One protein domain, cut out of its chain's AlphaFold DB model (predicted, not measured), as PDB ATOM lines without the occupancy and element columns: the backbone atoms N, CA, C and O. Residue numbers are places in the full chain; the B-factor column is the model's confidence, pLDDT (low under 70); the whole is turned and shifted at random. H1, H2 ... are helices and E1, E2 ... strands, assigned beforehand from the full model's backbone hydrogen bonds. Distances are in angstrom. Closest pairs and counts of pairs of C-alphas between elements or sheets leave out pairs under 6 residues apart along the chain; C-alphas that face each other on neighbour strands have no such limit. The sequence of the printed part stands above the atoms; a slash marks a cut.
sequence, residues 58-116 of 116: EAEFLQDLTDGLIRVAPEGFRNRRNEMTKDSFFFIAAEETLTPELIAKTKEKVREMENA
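Overview. This is residues 58 to 116 of the 116 residues of an uncharacterized protein of Methanosaeta sp. PtaU1.Bin016 (UniProt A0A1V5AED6). A two-stranded hairpin, E1 and E2, forms a narrow slab in the middle, with one helix over each of its two faces: H1 over one, H2 over the other. Both helices run at a slant to the strands, and the packing is loose, with few close C-alpha pairs; H2 is nearer to E2 than to E1. The printed part has 59 residues with two named helices and two named strands, in the order H1, E1, E2, H2; the sheet has the order E1 - E2 and is antiparallel, and the class is mixed, helices and strands. The whole is only just compact, close to loose, with a radius of gyration of the C-alphas of 12.1 A, and the C-alphas span 32 by 29 by 17 A.

Along the chain. H1 is a helix of residues 58 to 72, 21.3 A from first to last C-alpha, beginning at C-alpha 58 at (-7.929, -20.444, 15.777). E1 is a strand of residues 79 to 84, 17.7 A long, with C-alpha 79 at (-30.552, -14.032, 19.556). E2 is a strand of residues 89 to 94, 17.1 A long. H2 is a helix of residues 100 to 114, 21.4 A long, ending at C-alpha 114 at (-20.751, -32.168, 5.884).

Arrangement. The closest C-alphas of H1 and E1 are those of Thr 66 and Asn 82, 7.5 A apart. The closest C-alphas of H1 and E2 are those of Leu 69 and Phe 91, 7.7 A apart. E1 and E2 are a hairpin of antiparallel neighbour strands, with 174 degrees between their N-to-C directions. C-alphas 82 and 91 face each other at 4.3 A. Across the pair, N 92 and O 81 are within hydrogen-bond range at 2.8 A, and N 83 and O 90 at 3.1 A. The closest C-alphas of E2 and H2 are those of Phe 90 and Val 110, 7.7 A apart. E1 and H2 are only just apart, with 8.5 A between their closest C-alphas. H1 and H2 are apart. In H1 and H2 every O i to N i+4 pair is within hydrogen-bond range.

Size, cuts and confidence. The two C-alphas farthest apart are those of Glu 75 and Ala 116, 32.4 A. The printed part has no cut and ends at residue 116, the chain's last residue. The links from E1 to E2 and from E2 to H2 are tight, the link from H1 to E1 is short, and no link is long. The mean pLDDT of the printed part is 88.4, and residue 116 is the one printed residue under 70 in this model.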
ATOM      1  N   GLU A  58      -6.603 -19.848  15.906       85.38
ATOM      2  CA  GLU A  58      -7.929 -20.444  15.777       85.38
ATOM      3  C   GLU A  58      -8.970 -19.603  16.529       85.38
ATOM      4  O   GLU A  58     -10.036 -19.298  15.985       85.38
ATOM      5  N   ALA A  59      -8.643 -19.163  17.747       85.81
ATOM      6  CA  ALA A  59      -9.497 -18.270  18.521       85.81
ATOM      7  C   ALA A  59      -9.636 -16.879  17.875       85.81
ATOM      8  O   ALA A  59     -10.749 -16.350  17.816       85.81
ATOM      9  N   GLU A  60      -8.544 -16.307  17.361       89.31
ATOM     10  CA  GLU A  60      -8.556 -15.016  16.656       89.31
ATOM     11  C   GLU A  60      -9.421 -15.079  15.393       89.31
ATOM     12  O   GLU A  60     -10.337 -14.273  15.219       89.31
ATOM     13  N   PHE A  61      -9.218 -16.104  14.561       89.56
ATOM     14  CA  PHE A  61     -10.033 -16.318  13.368       89.56
ATOM     15  C   PHE A  61     -11.522 -16.471  13.707       89.56
ATOM     16  O   PHE A  61     -12.380 -15.891  13.035       89.56
ATOM     17  N   LEU A  62     -11.848 -17.224  14.763       87.44
ATOM     18  CA  LEU A  62     -13.226 -17.398  15.219       87.44
ATOM     19  C   LEU A  62     -13.856 -16.067  15.641       87.44
ATOM     20  O   LEU A  62     -15.030 -15.819  15.340       87.44
ATOM     21  N   GLN A  63     -13.100 -15.231  16.349       90.38
ATOM     22  CA  GLN A  63     -13.557 -13.916  16.773       90.38
ATOM     23  C   GLN A  63     -13.833 -13.021  15.561       90.38
ATOM     24  O   GLN A  63     -14.946 -12.509  15.438       90.38
ATOM     25  N   ASP A  64     -12.887 -12.917  14.631       92.94
ATOM     26  CA  ASP A  64     -13.021 -12.092  13.429       92.94
ATOM     27  C   ASP A  64     -14.184 -12.543  12.538       92.94
ATOM     28  O   ASP A  64     -14.985 -11.721  12.070       92.94
ATOM     29  N   LEU A  65     -14.337 -13.856  12.345       92.94
ATOM     30  CA  LEU A  65     -15.448 -14.429  11.590       92.94
ATOM     31  C   LEU A  65     -16.791 -14.137  12.271       92.94
ATOM     32  O   LEU A  65     -17.743 -13.712  11.610       92.94
ATOM     33  N   THR A  66     -16.875 -14.331  13.589       92.19
ATOM     34  CA  THR A  66     -18.095 -14.059  14.366       92.19
ATOM     35  C   THR A  66     -18.466 -12.581  14.294       92.19
ATOM     36  O   THR A  66     -19.625 -12.243  14.041       92.19
ATOM     37  N   ASP A  67     -17.486 -11.696  14.443       94.44
ATOM     38  CA  ASP A  67     -17.656 -10.251  14.353       94.44
ATOM     39  C   ASP A  67     -18.121  -9.820  12.956       94.44
ATOM     40  O   ASP A  67     -18.992  -8.952  12.821       94.44
ATOM     41  N   GLY A  68     -17.581 -10.430  11.899       95.44
ATOM     42  CA  GLY A  68     -18.056 -10.241  10.529       95.44
ATOM     43  C   GLY A  68     -19.523 -10.651  10.368       95.44
ATOM     44  O   GLY A  68     -20.334  -9.881   9.847       95.44
ATOM     45  N   LEU A  69     -19.888 -11.828  10.880       94.31
ATOM     46  CA  LEU A  69     -21.243 -12.373  10.775       94.31
ATOM     47  C   LEU A  69     -22.279 -11.569  11.563       94.31
ATOM     48  O   LEU A  69     -23.394 -11.365  11.086       94.31
ATOM     49  N   ILE A  70     -21.909 -11.048  12.733       93.69
ATOM     50  CA  ILE A  70     -22.774 -10.156  13.513       93.69
ATOM     51  C   ILE A  70     -23.079  -8.871  12.735       93.69
ATOM     52  O   ILE A  70     -24.211  -8.396  12.794       93.69
ATOM     53  N   ARG A  71     -22.106  -8.317  12.001       94.31
ATOM     54  CA  ARG A  71     -22.295  -7.077  11.224       94.31
ATOM     55  C   ARG A  71     -23.189  -7.258   9.999       94.31
ATOM     56  O   ARG A  71     -23.842  -6.299   9.601       94.31
ATOM     57  N   VAL A  72     -23.210  -8.448   9.394       94.25
ATOM     58  CA  VAL A  72     -24.074  -8.745   8.234       94.25
ATOM     59  C   VAL A  72     -25.445  -9.290   8.632       94.25
ATOM     60  O   VAL A  72     -26.371  -9.260   7.821       94.25
ATOM     61  N   ALA A  73     -25.592  -9.800   9.858       94.50
ATOM     62  CA  ALA A  73     -26.867 -10.289  10.358       94.50
ATOM     63  C   ALA A  73     -27.915  -9.157  10.393       94.50
ATOM     64  O   ALA A  73     -27.581  -8.019  10.740       94.50
ATOM     65  N   PRO A  74     -29.194  -9.445  10.083       94.25
ATOM     66  CA  PRO A  74     -30.260  -8.457  10.204       94.25
ATOM     67  C   PRO A  74     -30.345  -7.883  11.624       94.25
ATOM     68  O   PRO A  74     -30.194  -8.604  12.608       94.25
ATOM     69  N   GLU A  75     -30.656  -6.594  11.744       90.38
ATOM     70  CA  GLU A  75     -30.653  -5.878  13.031       90.38
ATOM     71  C   GLU A  75     -31.596  -6.495  14.087       90.38
ATOM     72  O   GLU A  75     -31.296  -6.504  15.287       90.38
ATOM     73  N   GLY A  76     -32.728  -7.052  13.640       92.94
ATOM     74  CA  GLY A  76     -33.693  -7.745  14.497       92.94
ATOM     75  C   GLY A  76     -33.170  -9.060  15.084       92.94
ATOM     76  O   GLY A  76     -33.687  -9.533  16.094       92.94
ATOM     77  N   PHE A  77     -32.113  -9.641  14.508       94.56
ATOM     78  CA  PHE A  77     -31.640 -10.984  14.841       94.56
ATOM     79  C   PHE A  77     -30.630 -10.931  15.994       94.56
ATOM     80  O   PHE A  77     -29.416 -11.123  15.839       94.56
ATOM     81  N   ARG A  78     -31.143 -10.606  17.183       90.56
ATOM     82  CA  ARG A  78     -30.339 -10.396  18.397       90.56
ATOM     83  C   ARG A  78     -30.005 -11.688  19.130       90.56
ATOM     84  O   ARG A  78     -28.978 -11.737  19.803       90.56
ATOM     85  N   ASN A  79     -30.825 -12.725  18.975       93.62
ATOM     86  CA  ASN A  79     -30.552 -14.032  19.556       93.62
ATOM     87  C   ASN A  79     -29.591 -14.783  18.641       93.62
ATOM     88  O   ASN A  79     -29.954 -15.173  17.531       93.62
ATOM     89  N   ARG A  80     -28.344 -14.944  19.093       92.56
ATOM     90  CA  ARG A  80     -27.260 -15.507  18.288       92.56
ATOM     91  C   ARG A  80     -26.537 -16.626  19.014       92.56
ATOM     92  O   ARG A  80     -26.397 -16.593  20.236       92.56
ATOM     93  N   ARG A  81     -26.065 -17.605  18.250       90.94
ATOM     94  CA  ARG A  81     -25.220 -18.694  18.737       90.94
ATOM     95  C   ARG A  81     -24.276 -19.144  17.638       90.94
ATOM     96  O   ARG A  81     -24.709 -19.352  16.511       90.94
ATOM     97  N   ASN A  82     -23.020 -19.351  17.988       89.50
ATOM     98  CA  ASN A  82     -22.007 -19.892  17.099       89.50
ATOM     99  C   ASN A  82     -21.250 -21.030  17.780       89.50
ATOM    100  O   ASN A  82     -21.225 -21.125  19.007       89.50
ATOM    101  N   GLU A  83     -20.659 -21.898  16.974       85.50
ATOM    102  CA  GLU A  83     -19.782 -22.976  17.425       85.50
ATOM    103  C   GLU A  83     -18.841 -23.322  16.282       85.50
ATOM    104  O   GLU A  83     -19.216 -23.261  15.106       85.50
ATOM    105  N   MET A  84     -17.630 -23.702  16.656       80.56
ATOM    106  CA  MET A  84     -16.620 -24.174  15.733       80.56
ATOM    107  C   MET A  84     -16.266 -25.608  16.097       80.56
ATOM    108  O   MET A  84     -16.099 -25.952  17.270       80.56
ATOM    109  N   THR A  85     -16.209 -26.447  15.081       80.06
ATOM    110  CA  THR A  85     -15.541 -27.736  15.117       80.06
ATOM    111  C   THR A  85     -14.221 -27.601  14.365       80.06
ATOM    112  O   THR A  85     -13.945 -26.574  13.753       80.06
ATOM    113  N   LYS A  86     -13.411 -28.660  14.371       78.50
ATOM    114  CA  LYS A  86     -12.155 -28.685  13.619       78.50
ATOM    115  C   LYS A  86     -12.344 -28.410  12.119       78.50
ATOM    116  O   LYS A  86     -11.466 -27.831  11.491       78.50
ATOM    117  N   ASP A  87     -13.475 -28.841  11.564       80.94
ATOM    118  CA  ASP A  87     -13.702 -28.868  10.118       80.94
ATOM    119  C   ASP A  87     -14.839 -27.930   9.682       80.94
ATOM    120  O   ASP A  87     -15.079 -27.752   8.488       80.94
ATOM    121  N   SER A  88     -15.548 -27.311  10.630       81.06
ATOM    122  CA  SER A  88     -16.709 -26.482  10.322       81.06
ATOM    123  C   SER A  88     -16.989 -25.403  11.351       81.06
ATOM    124  O   SER A  88     -16.667 -25.513  12.529       81.06
ATOM    125  N   PHE A  89     -17.662 -24.355  10.899       84.75
ATOM    126  CA  PHE A  89     -18.171 -23.291  11.743       84.75
ATOM    127  C   PHE A  89     -19.654 -23.097  11.437       84.75
ATOM    128  O   PHE A  89     -20.047 -23.030  10.269       84.75
ATOM    129  N   PHE A  90     -20.483 -22.972  12.474       87.19
ATOM    130  CA  PHE A  90     -21.883 -22.596  12.310       87.19
ATOM    131  C   PHE A  90     -22.218 -21.332  13.093       87.19
ATOM    132  O   PHE A  90     -21.746 -21.116  14.209       87.19
ATOM    133  N   PHE A  91     -23.113 -20.530  12.521       90.88
ATOM    134  CA  PHE A  91     -23.664 -19.325  13.128       90.88
ATOM    135  C   PHE A  91     -25.176 -19.301  12.921       90.88
ATOM    136  O   PHE A  91     -25.670 -19.408  11.800       90.88
ATOM    137  N   ILE A  92     -25.909 -19.175  14.019       91.94
ATOM    138  CA  ILE A  92     -27.366 -19.107  14.063       91.94
ATOM    139  C   ILE A  92     -27.730 -17.723  14.577       91.94
ATOM    140  O   ILE A  92     -27.253 -17.318  15.636       91.94
ATOM    141  N   ALA A  93     -28.595 -17.023  13.854       93.75
ATOM    142  CA  ALA A  93     -29.148 -15.742  14.265       93.75
ATOM    143  C   ALA A  93     -30.663 -15.751  14.034       93.75
ATOM    144  O   ALA A  93     -31.121 -16.207  12.986       93.75
ATOM    145  N   ALA A  94     -31.429 -15.274  15.013       92.88
ATOM    146  CA  ALA A  94     -32.887 -15.226  14.959       92.88
ATOM    147  C   ALA A  94     -33.444 -14.025  15.741       92.88
ATOM    148  O   ALA A  94     -32.810 -13.525  16.678       92.88
ATOM    149  N   GLU A  95     -34.643 -13.569  15.367       94.06
ATOM    150  CA  GLU A  95     -35.421 -12.606  16.168       94.06
ATOM    151  C   GLU A  95     -35.973 -13.265  17.431       94.06
ATOM    152  O   GLU A  95     -35.933 -12.690  18.517       94.06
ATOM    153  N   GLU A  96     -36.447 -14.503  17.297       91.81
ATOM    154  CA  GLU A  96     -37.008 -15.285  18.391       91.81
ATOM    155  C   GLU A  96     -35.923 -15.984  19.217       91.81
ATOM    156  O   GLU A  96     -34.775 -16.146  18.792       91.81
ATOM    157  N   THR A  97     -36.287 -16.401  20.429       92.94
ATOM    158  CA  THR A  97     -35.388 -17.119  21.335       92.94
ATOM    159  C   THR A  97     -34.918 -18.431  20.711       92.94
ATOM    160  O   THR A  97     -35.719 -19.246  20.254       92.94
ATOM    161  N   LEU A  98     -33.612 -18.685  20.770       93.00
ATOM    162  CA  LEU A  98     -33.035 -19.955  20.335       93.00
ATOM    163  C   LEU A  98     -33.310 -21.045  21.380       93.00
ATOM    164  O   LEU A  98     -32.625 -21.118  22.401       93.00
ATOM    165  N   THR A  99     -34.303 -21.900  21.128       93.62
ATOM    166  CA  THR A  99     -34.587 -23.037  22.016       93.62
ATOM    167  C   THR A  99     -33.555 -24.159  21.839       93.62
ATOM    168  O   THR A  99     -32.955 -24.288  20.761       93.62
ATOM    169  N   PRO A 100     -33.336 -25.004  22.865       92.00
ATOM    170  CA  PRO A 100     -32.447 -26.159  22.752       92.00
ATOM    171  C   PRO A 100     -32.788 -27.077  21.568       92.00
ATOM    172  O   PRO A 100     -31.882 -27.560  20.890       92.00
ATOM    173  N   GLU A 101     -34.076 -27.269  21.274       92.38
ATOM    174  CA  GLU A 101     -34.557 -28.105  20.168       92.38
ATOM    175  C   GLU A 101     -34.185 -27.511  18.804       92.38
ATOM    176  O   GLU A 101     -33.719 -28.232  17.921       92.38
ATOM    177  N   LEU A 102     -34.345 -26.193  18.630       88.94
ATOM    178  CA  LEU A 102     -33.979 -25.499  17.391       88.94
ATOM    179  C   LEU A 102     -32.472 -25.588  17.133       88.94
ATOM    180  O   LEU A 102     -32.037 -25.831  16.005       88.94
ATOM    181  N   ILE A 103     -31.677 -25.424  18.191       90.06
ATOM    182  CA  ILE A 103     -30.221 -25.539  18.127       90.06
ATOM    183  C   ILE A 103     -29.823 -26.965  17.736       90.06
ATOM    184  O   ILE A 103     -29.029 -27.138  16.813       90.06
ATOM    185  N   ALA A 104     -30.399 -27.984  18.382       90.19
ATOM    186  CA  ALA A 104     -30.115 -29.385  18.073       90.19
ATOM    187  C   ALA A 104     -30.458 -29.734  16.615       90.19
ATOM    188  O   ALA A 104     -29.624 -30.296  15.907       90.19
ATOM    189  N   LYS A 105     -31.635 -29.313  16.139       88.75
ATOM    190  CA  LYS A 105     -32.068 -29.521  14.751       88.75
ATOM    191  C   LYS A 105     -31.154 -28.827  13.740       88.75
ATOM    192  O   LYS A 105     -30.895 -29.355  12.664       88.75
ATOM    193  N   THR A 106     -30.669 -27.630  14.067       84.62
ATOM    194  CA  THR A 106     -29.748 -26.899  13.186       84.62
ATOM    195  C   THR A 106     -28.399 -27.607  13.103       84.62
ATOM    196  O   THR A 106     -27.873 -27.779  12.008       84.62
ATOM    197  N   LYS A 107     -27.877 -28.097  14.235       85.50
ATOM    198  CA  LYS A 107     -26.645 -28.901  14.268       85.50
ATOM    199  C   LYS A 107     -26.751 -30.177  13.438       85.50
ATOM    200  O   LYS A 107     -25.802 -30.527  12.749       85.50
ATOM    201  N   GLU A 108     -27.886 -30.868  13.510       88.25
ATOM    202  CA  GLU A 108     -28.135 -32.073  12.714       88.25
ATOM    203  C   GLU A 108     -28.062 -31.774  11.213       88.25
ATOM    204  O   GLU A 108     -27.307 -32.428  10.502       88.25
ATOM    205  N   LYS A 109     -28.730 -30.709  10.750       84.31
ATOM    206  CA  LYS A 109     -28.674 -30.291   9.341       84.31
ATOM    207  C   LYS A 109     -27.270 -29.938   8.861       84.31
ATOM    208  O   LYS A 109     -26.907 -30.283   7.744       84.31
ATOM    209  N   VAL A 110     -26.485 -29.241   9.685       81.06
ATOM    210  CA  VAL A 110     -25.095 -28.903   9.335       81.06
ATOM    211  C   VAL A 110     -24.271 -30.180   9.156       81.06
ATOM    212  O   VAL A 110     -23.583 -30.320   8.151       81.06
ATOM    213  N   ARG A 111     -24.422 -31.158  10.058       82.50
ATOM    214  CA  ARG A 111     -23.753 -32.463   9.934       82.50
ATOM    215  C   ARG A 111     -24.178 -33.233   8.689       82.50
ATOM    216  O   ARG A 111     -23.354 -33.911   8.088       82.50
ATOM    217  N   GLU A 112     -25.446 -33.171   8.297       85.44
ATOM    218  CA  GLU A 112     -25.900 -33.792   7.046       85.44
ATOM    219  C   GLU A 112     -25.199 -33.176   5.828       85.44
ATOM    220  O   GLU A 112     -24.797 -33.910   4.930       85.44
ATOM    221  N   MET A 113     -25.000 -31.853   5.816       80.44
ATOM    222  CA  MET A 113     -24.296 -31.153   4.735       80.44
ATOM    223  C   MET A 113     -22.801 -31.487   4.675       80.44
ATOM    224  O   MET A 113     -22.236 -31.507   3.589       80.44
ATOM    225  N   GLU A 114     -22.163 -31.756   5.814       74.62
ATOM    226  CA  GLU A 114     -20.751 -32.168   5.884       74.62
ATOM    227  C   GLU A 114     -20.507 -33.586   5.342       74.62
ATOM    228  O   GLU A 114     -19.396 -33.899   4.921       74.62
ATOM    229  N   ASN A 115     -21.527 -34.451   5.366       73.94
ATOM    230  CA  ASN A 115     -21.434 -35.855   4.947       73.94
ATOM    231  C   ASN A 115     -21.948 -36.113   3.515       73.94
ATOM    232  O   ASN A 115     -22.020 -37.276   3.107       73.94
ATOM    233  N   ALA A 116     -22.346 -35.066   2.786       62.06
ATOM    234  CA  ALA A 116     -22.893 -35.124   1.428       62.06
ATOM    235  C   ALA A 116     -21.821 -34.846   0.363       62.06
ATOM    236  O   ALA A 116     -21.872 -35.519  -0.693       62.06
TER     237      ALA A 116